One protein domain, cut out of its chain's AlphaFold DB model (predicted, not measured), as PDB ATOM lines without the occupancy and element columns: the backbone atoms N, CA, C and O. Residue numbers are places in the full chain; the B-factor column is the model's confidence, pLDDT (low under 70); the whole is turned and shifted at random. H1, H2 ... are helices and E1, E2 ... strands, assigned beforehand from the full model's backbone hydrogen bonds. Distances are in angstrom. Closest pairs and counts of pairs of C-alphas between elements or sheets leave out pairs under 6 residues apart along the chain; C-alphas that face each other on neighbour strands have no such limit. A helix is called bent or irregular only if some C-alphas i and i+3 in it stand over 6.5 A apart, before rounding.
ATOM      1  N   THR A  71     -11.747 -45.397  12.860       93.94
ATOM      2  CA  THR A  71     -11.159 -46.722  13.157       93.94
ATOM      3  C   THR A  71     -11.084 -47.653  11.943       93.94
ATOM      4  O   THR A  71     -10.109 -48.382  11.783       93.94
ATOM      5  N   ASN A  72     -12.059 -47.582  11.029       93.19
ATOM      6  CA  ASN A  72     -12.059 -48.354   9.778       93.19
ATOM      7  C   ASN A  72     -10.912 -47.976   8.822       93.19
ATOM      8  O   ASN A  72     -10.594 -48.749   7.921       93.19
ATOM      9  N   ALA A  73     -10.315 -46.795   8.996       93.00
ATOM     10  CA  ALA A  73      -9.162 -46.328   8.236       93.00
ATOM     11  C   ALA A  73      -7.826 -46.552   8.977       93.00
ATOM     12  O   ALA A  73      -6.770 -46.190   8.461       93.00
ATOM     13  N   GLY A  74      -7.858 -47.188  10.157       92.81
ATOM     14  CA  GLY A  74      -6.677 -47.479  10.976       92.81
ATOM     15  C   GLY A  74      -6.326 -46.395  12.001       92.81
ATOM     16  O   GLY A  74      -5.255 -46.455  12.615       92.81
ATOM     17  N   GLU A  75      -7.201 -45.407  12.211       95.69
ATOM     18  CA  GLU A  75      -7.013 -44.436  13.287       95.69
ATOM     19  C   GLU A  75      -7.267 -45.066  14.662       95.69
ATOM     20  O   GLU A  75      -8.230 -45.802  14.880       95.69
ATOM     21  N   SER A  76      -6.388 -44.760  15.610       96.19
ATOM     22  CA  SER A  76      -6.457 -45.213  16.993       96.19
ATOM     23  C   SER A  76      -5.989 -44.099  17.927       96.19
ATOM     24  O   SER A  76      -5.469 -43.067  17.498       96.19
ATOM     25  N   LYS A  77      -6.109 -44.318  19.239       96.69
ATOM     26  CA  LYS A  77      -5.523 -43.418  20.248       96.69
ATOM     27  C   LYS A  77      -4.001 -43.260  20.106       96.69
ATOM     28  O   LYS A  77      -3.443 -42.302  20.629       96.69
ATOM     29  N   CYS A  78      -3.354 -44.191  19.405       96.31
ATOM     30  CA  CYS A  78      -1.912 -44.245  19.206       96.31
ATOM     31  C   CYS A  78      -1.456 -43.644  17.876       96.31
ATOM     32  O   CYS A  78      -0.364 -43.082  17.815       96.31
ATOM     33  N   SER A  79      -2.289 -43.698  16.833       96.31
ATOM     34  CA  SER A  79      -1.997 -43.059  15.544       96.31
ATOM     35  C   SER A  79      -2.590 -41.653  15.410       96.31
ATOM     36  O   SER A  79      -2.021 -40.825  14.698       96.31
ATOM     37  N   CYS A  80      -3.693 -41.344  16.109       95.62
ATOM     38  CA  CYS A  80      -4.330 -40.030  16.076       95.62
ATOM     39  C   CYS A  80      -4.963 -39.594  17.412       95.62
ATOM     40  O   CYS A  80      -6.183 -39.559  17.592       95.62
ATOM     41  N   GLU A  81      -4.131 -39.121  18.339       96.06
ATOM     42  CA  GLU A  81      -4.582 -38.576  19.629       96.06
ATOM     43  C   GLU A  81      -5.595 -37.418  19.493       96.06
ATOM     44  O   GLU A  81      -6.483 -37.251  20.330       96.06
ATOM     45  N   LYS A  82      -5.479 -36.599  18.438       94.75
ATOM     46  CA  LYS A  82      -6.316 -35.398  18.250       94.75
ATOM     47  C   LYS A  82      -7.800 -35.708  18.066       94.75
ATOM     48  O   LYS A  82      -8.623 -34.856  18.439       94.75
ATOM     49  N   ASP A  83      -8.092 -36.881  17.508       96.00
ATOM     50  CA  ASP A  83      -9.437 -37.315  17.130       96.00
ATOM     51  C   ASP A  83      -9.902 -38.508  17.965       96.00
ATOM     52  O   ASP A  83     -11.049 -38.531  18.405       96.00
ATOM     53  N   CYS A  84      -9.004 -39.452  18.262       95.94
ATOM     54  CA  CYS A  84      -9.298 -40.646  19.054       95.94
ATOM     55  C   CYS A  84      -9.072 -40.466  20.566       95.94
ATOM     56  O   CYS A  84      -9.507 -41.302  21.361       95.94
ATOM     57  N   GLY A  85      -8.432 -39.369  20.982       95.50
ATOM     58  CA  GLY A  85      -8.050 -39.113  22.370       95.50
ATOM     59  C   GLY A  85      -6.721 -39.766  22.755       95.50
ATOM     60  O   GLY A  85      -6.137 -40.531  21.989       95.50
ATOM     61  N   LYS A  86      -6.232 -39.453  23.958       96.31
ATOM     62  CA  LYS A  86      -4.933 -39.946  24.440       96.31
ATOM     63  C   LYS A  86      -5.008 -41.400  24.885       96.31
ATOM     64  O   LYS A  86      -5.980 -41.801  25.528       96.31
ATOM     65  N   CYS A  87      -3.950 -42.152  24.607       96.62
ATOM     66  CA  CYS A  87      -3.654 -43.398  25.304       96.62
ATOM     67  C   CYS A  87      -2.648 -43.114  26.426       96.62
ATOM     68  O   CYS A  87      -1.444 -43.223  26.232       96.62
ATOM     69  N   SER A  88      -3.151 -42.625  27.555       95.69
ATOM     70  CA  SER A  88      -2.341 -42.261  28.719       95.69
ATOM     71  C   SER A  88      -3.202 -42.280  29.973       95.69
ATOM     72  O   SER A  88      -4.391 -41.961  29.891       95.69
ATOM     73  N   GLY A  89      -2.597 -42.536  31.126       95.75
ATOM     74  CA  GLY A  89      -3.270 -42.563  32.427       95.75
ATOM     75  C   GLY A  89      -2.986 -43.869  33.157       95.75
ATOM     76  O   GLY A  89      -2.547 -44.833  32.538       95.75
ATOM     77  N   LYS A  90      -3.216 -43.902  34.470       96.88
ATOM     78  CA  LYS A  90      -3.054 -45.133  35.246       96.88
ATOM     79  C   LYS A  90      -4.117 -46.160  34.853       96.88
ATOM     80  O   LYS A  90      -5.221 -45.793  34.447       96.88
ATOM     81  N   GLY A  91      -3.753 -47.437  34.931       94.56
ATOM     82  CA  GLY A  91      -4.731 -48.517  34.909       94.56
ATOM     83  C   GLY A  91      -5.621 -48.454  36.150       94.56
ATOM     84  O   GLY A  91      -5.292 -47.799  37.137       94.56
ATOM     85  N   GLU A  92      -6.758 -49.139  36.107       95.31
ATOM     86  CA  GLU A  92      -7.717 -49.162  37.210       95.31
ATOM     87  C   GLU A  92      -7.971 -50.605  37.668       95.31
ATOM     88  O   GLU A  92      -8.256 -51.488  36.861       95.31
ATOM     89  N   ILE A  93      -7.920 -50.847  38.980       93.31
ATOM     90  CA  ILE A  93      -8.257 -52.125  39.620       93.31
ATOM     91  C   ILE A  93      -9.539 -51.961  40.428       93.31
ATOM     92  O   ILE A  93      -9.685 -51.024  41.216       93.31
ATOM     93  N   LYS A  94     -10.462 -52.918  40.297       92.44
ATOM     94  CA  LYS A  94     -11.702 -52.947  41.074       92.44
ATOM     95  C   LYS A  94     -11.635 -53.980  42.197       92.44
ATOM     96  O   LYS A  94     -11.745 -55.177  41.955       92.44
ATOM     97  N   ILE A  95     -11.564 -53.512  43.442       90.19
ATOM     98  CA  ILE A  95     -11.584 -54.367  44.635       90.19
ATOM     99  C   ILE A  95     -12.932 -54.182  45.340       90.19
ATOM    100  O   ILE A  95     -13.193 -53.182  46.016       90.19
ATOM    101  N   GLY A  96     -13.828 -55.153  45.147       91.44
ATOM    102  CA  GLY A  96     -15.206 -55.078  45.631       91.44
ATOM    103  C   GLY A  96     -15.999 -53.968  44.932       91.44
ATOM    104  O   GLY A  96     -16.240 -54.025  43.727       91.44
ATOM    105  N   SER A  97     -16.441 -52.961  45.691       94.44
ATOM    106  CA  SER A  97     -17.198 -51.812  45.165       94.44
ATOM    107  C   SER A  97     -16.343 -50.580  44.860       94.44
ATOM    108  O   SER A  97     -16.892 -49.570  44.420       94.44
ATOM    109  N   ARG A  98     -15.028 -50.635  45.104       95.94
ATOM    110  CA  ARG A  98     -14.109 -49.500  44.945       95.94
ATOM    111  C   ARG A  98     -13.169 -49.713  43.763       95.94
ATOM    112  O   ARG A  98     -12.767 -50.845  43.501       95.94
ATOM    113  N   THR A  99     -12.819 -48.613  43.106       96.00
ATOM    114  CA  THR A  99     -11.816 -48.547  42.038       96.00
ATOM    115  C   THR A  99     -10.569 -47.847  42.567       96.00
ATOM    116  O   THR A  99     -10.689 -46.875  43.317       96.00
ATOM    117  N   TYR A 100      -9.402 -48.364  42.204       95.88
ATOM    118  CA  TYR A 100      -8.087 -47.871  42.599       95.88
ATOM    119  C   TYR A 100      -7.199 -47.751  41.368       95.88
ATOM    120  O   TYR A 100      -7.265 -48.615  40.498       95.88
ATOM    121  N   ASP A 101      -6.351 -46.730  41.328       97.50
ATOM    122  CA  ASP A 101      -5.325 -46.618  40.295       97.50
ATOM    123  C   ASP A 101      -4.227 -47.664  40.533       97.50
ATOM    124  O   ASP A 101      -3.860 -47.945  41.678       97.50
ATOM    125  N   THR A 102      -3.697 -48.225  39.451       97.12
ATOM    126  CA  THR A 102      -2.523 -49.102  39.460       97.12
ATOM    127  C   THR A 102      -1.255 -48.331  39.813       97.12
ATOM    128  O   THR A 102      -1.100 -47.147  39.494       97.12
ATOM    129  N   GLU A 103      -0.305 -49.009  40.448       96.56
ATOM    130  CA  GLU A 103       0.986 -48.423  40.800       96.56
ATOM    131  C   GLU A 103       1.943 -48.447  39.598       96.56
ATOM    132  O   GLU A 103       2.520 -47.410  39.242       96.56
ATOM    133  N   TYR A 104       2.043 -49.591  38.916       97.19
ATOM    134  CA  TYR A 104       3.059 -49.865  37.896       97.19
ATOM    135  C   TYR A 104       2.515 -49.897  36.468       97.19
ATOM    136  O   TYR A 104       3.263 -49.617  35.532       97.19
ATOM    137  N   LEU A 105       1.235 -50.222  36.293       97.62
ATOM    138  CA  LEU A 105       0.587 -50.244  34.988       97.62
ATOM    139  C   LEU A 105       0.058 -48.863  34.595       97.62
ATOM    140  O   LEU A 105      -0.515 -48.128  35.402       97.62
ATOM    141  N   GLU A 106       0.209 -48.518  33.327       97.50
ATOM    142  CA  GLU A 106      -0.400 -47.339  32.722       97.50
ATOM    143  C   GLU A 106      -0.821 -47.624  31.284       97.50
ATOM    144  O   GLU A 106      -0.290 -48.517  30.631       97.50
ATOM    145  N   TYR A 107      -1.805 -46.882  30.784       97.50
ATOM    146  CA  TYR A 107      -2.183 -46.952  29.383       97.50
ATOM    147  C   TYR A 107      -1.082 -46.350  28.523       97.50
ATOM    148  O   TYR A 107      -0.709 -45.190  28.697       97.50
ATOM    149  N   GLY A 108      -0.624 -47.125  27.552       97.06
ATOM    150  CA  GLY A 108       0.331 -46.694  26.554       97.06
ATOM    151  C   GLY A 108       0.134 -47.430  25.239       97.06
ATOM    152  O   GLY A 108      -0.695 -48.330  25.095       97.06
ATOM    153  N   CYS A 109       0.881 -46.989  24.238       96.25
ATOM    154  CA  CYS A 109       0.742 -47.495  22.886       96.25
ATOM    155  C   CYS A 109       1.661 -48.684  22.642       96.25
ATOM    156  O   CYS A 109       2.882 -48.530  22.641       96.25
ATOM    157  N   LYS A 110       1.065 -49.847  22.376       95.25
ATOM    158  CA  LYS A 110       1.761 -51.073  21.981       95.25
ATOM    159  C   LYS A 110       1.133 -51.574  20.686       95.25
ATOM    160  O   LYS A 110      -0.080 -51.712  20.608       95.25
ATOM    161  N   ASP A 111       1.947 -51.753  19.649       94.06
ATOM    162  CA  ASP A 111       1.498 -52.246  18.338       94.06
ATOM    163  C   ASP A 111       0.316 -51.453  17.728       94.06
ATOM    164  O   ASP A 111      -0.590 -52.011  17.120       94.06
ATOM    165  N   ASN A 112       0.342 -50.120  17.870       92.69
ATOM    166  CA  ASN A 112      -0.715 -49.184  17.443       92.69
ATOM    167  C   ASN A 112      -2.063 -49.324  18.188       92.69
ATOM    168  O   ASN A 112      -3.041 -48.649  17.843       92.69
ATOM    169  N   GLU A 113      -2.103 -50.124  19.248       93.75
ATOM    170  CA  GLU A 113      -3.245 -50.286  20.139       93.75
ATOM    171  C   GLU A 113      -2.974 -49.646  21.501       93.75
ATOM    172  O   GLU A 113      -1.834 -49.514  21.949       93.75
ATOM    173  N   CYS A 114      -4.051 -49.207  22.153       95.56
ATOM    174  CA  CYS A 114      -3.967 -48.656  23.496       95.56
ATOM    175  C   CYS A 114      -4.096 -49.788  24.511       95.56
ATOM    176  O   CYS A 114      -5.196 -50.309  24.701       95.56
ATOM    177  N   ALA A 115      -2.988 -50.148  25.147       96.81
ATOM    178  CA  ALA A 115      -2.887 -51.278  26.061       96.81
ATOM    179  C   ALA A 115      -2.301 -50.836  27.405       96.81
ATOM    180  O   ALA A 115      -1.722 -49.756  27.518       96.81
ATOM    181  N   LEU A 116      -2.445 -51.675  28.428       97.50
ATOM    182  CA  LEU A 116      -1.687 -51.496  29.659       97.50
ATOM    183  C   LEU A 116      -0.227 -51.872  29.393       97.50
ATOM    184  O   LEU A 116       0.069 -52.899  28.783       97.50
ATOM    185  N   ILE A 117       0.684 -51.021  29.840       97.19
ATOM    186  CA  ILE A 117       2.127 -51.212  29.752       97.19
ATOM    187  C   ILE A 117       2.762 -50.926  31.109       97.19
ATOM    188  O   ILE A 117       2.162 -50.284  31.971       97.19
ATOM    189  N   ILE A 118       3.985 -51.413  31.290       97.12
ATOM    190  CA  ILE A 118       4.823 -51.096  32.445       97.12
ATOM    191  C   ILE A 118       5.880 -50.113  31.959       97.12
ATOM    192  O   ILE A 118       6.521 -50.365  30.937       97.12
ATOM    193  N   ASP A 119       6.086 -49.022  32.690       95.06
ATOM    194  CA  ASP A 119       7.240 -48.153  32.462       95.06
ATOM    195  C   ASP A 119       8.526 -48.934  32.789       95.06
ATOM    196  O   ASP A 119       8.784 -49.288  33.942       95.06
ATOM    197  N   GLU A 120       9.338 -49.209  31.765       94.88
ATOM    198  CA  GLU A 120      10.591 -49.962  31.892       94.88
ATOM    199  C   GLU A 120      11.560 -49.328  32.902       94.88
ATOM    200  O   GLU A 120      12.352 -50.036  33.520       94.88
TER     201      GLU A 120
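AT A GLANCE: This is residues 71 to 120 of the 271 residues of an uncharacterized protein of Candidatus Woesearchaeota archaeon CG10_big_fil_rev_8_21_14_0_10_33_12 (UniProt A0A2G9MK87). Two strand hairpins share one long, sharply bent strand, E2: E1 and the first part of E2 make an arm whose tip, residues 94 to 99, stands free, and the rest of E2 folds with E3 into a second hairpin. Beside this second hairpin, away from the arm's tip, lies the looping stretch of residues 71 to 89, with one very short helix, H1. The 50 printed residues hold one named helix and three named strands, in the order H1, E1, E2, E3; the class is mostly strand, and the one antiparallel sheet has the order E1, E2, E3. The whole is loose, with a radius of gyration of the C-alphas of 12.7 A and spans of 39 by 27 by 15 A.

IN THESE COORDINATES: The printed part begins at Thr 71, and residues 71 to 80 hold no named element. H1 is residues 81 to 84, with C-alpha 81 at (-4.582, -38.576, 19.629). E1 is residues 90 to 95, 15.7 A from first to last C-alpha, beginning at (-3.054, -45.133, 35.246). E2 is residues 98 to 110, 28.0 A long, and bends by 76 degrees at residue 103. E3 is residues 113 to 118, 14.7 A long, with C-alpha 118 at (4.823, -51.096, 32.445).

HOW THE PARTS SIT: The strands form a meander, each strand the antiparallel neighbour of the one before. E1 and E2 are a hairpin, their directions at 144 degrees; the C-alphas of Lys 90 and Glu 106 face each other at 4.3 A, and N 93 and O 100 are within hydrogen-bond range at 2.8 A. E2 and E3 are a hairpin, their directions at 114 degrees; the C-alphas of Tyr 107 and Leu 116 face each other at 4.6 A, and N 117 and O 106 are within hydrogen-bond range at 2.8 A. The edge strands are E1 and E3; their closest C-alphas, those of Gly 91 and Leu 116, are 6.8 A apart. The sheet is only just strongly twisted, its C-alphas lying up to 4.2 A off the best plane. H1 is not on the sheet, with 0 pairs of C-alphas within 10 A, and it is apart from E2 and E3. H1 is too short for an O i to N i+4 pair inside it, and its 1 pair of O i and N i+3 is not within range.

THE WHOLE: The two C-alphas farthest apart, those of Ala 73 and Gly 96, are 38.9 A apart. The printed part has no cut, and the links H1 to E1, E1 to E2 and E2 to E3 are tight. The mean pLDDT of the printed part is 95.5, and no printed residue is under 70.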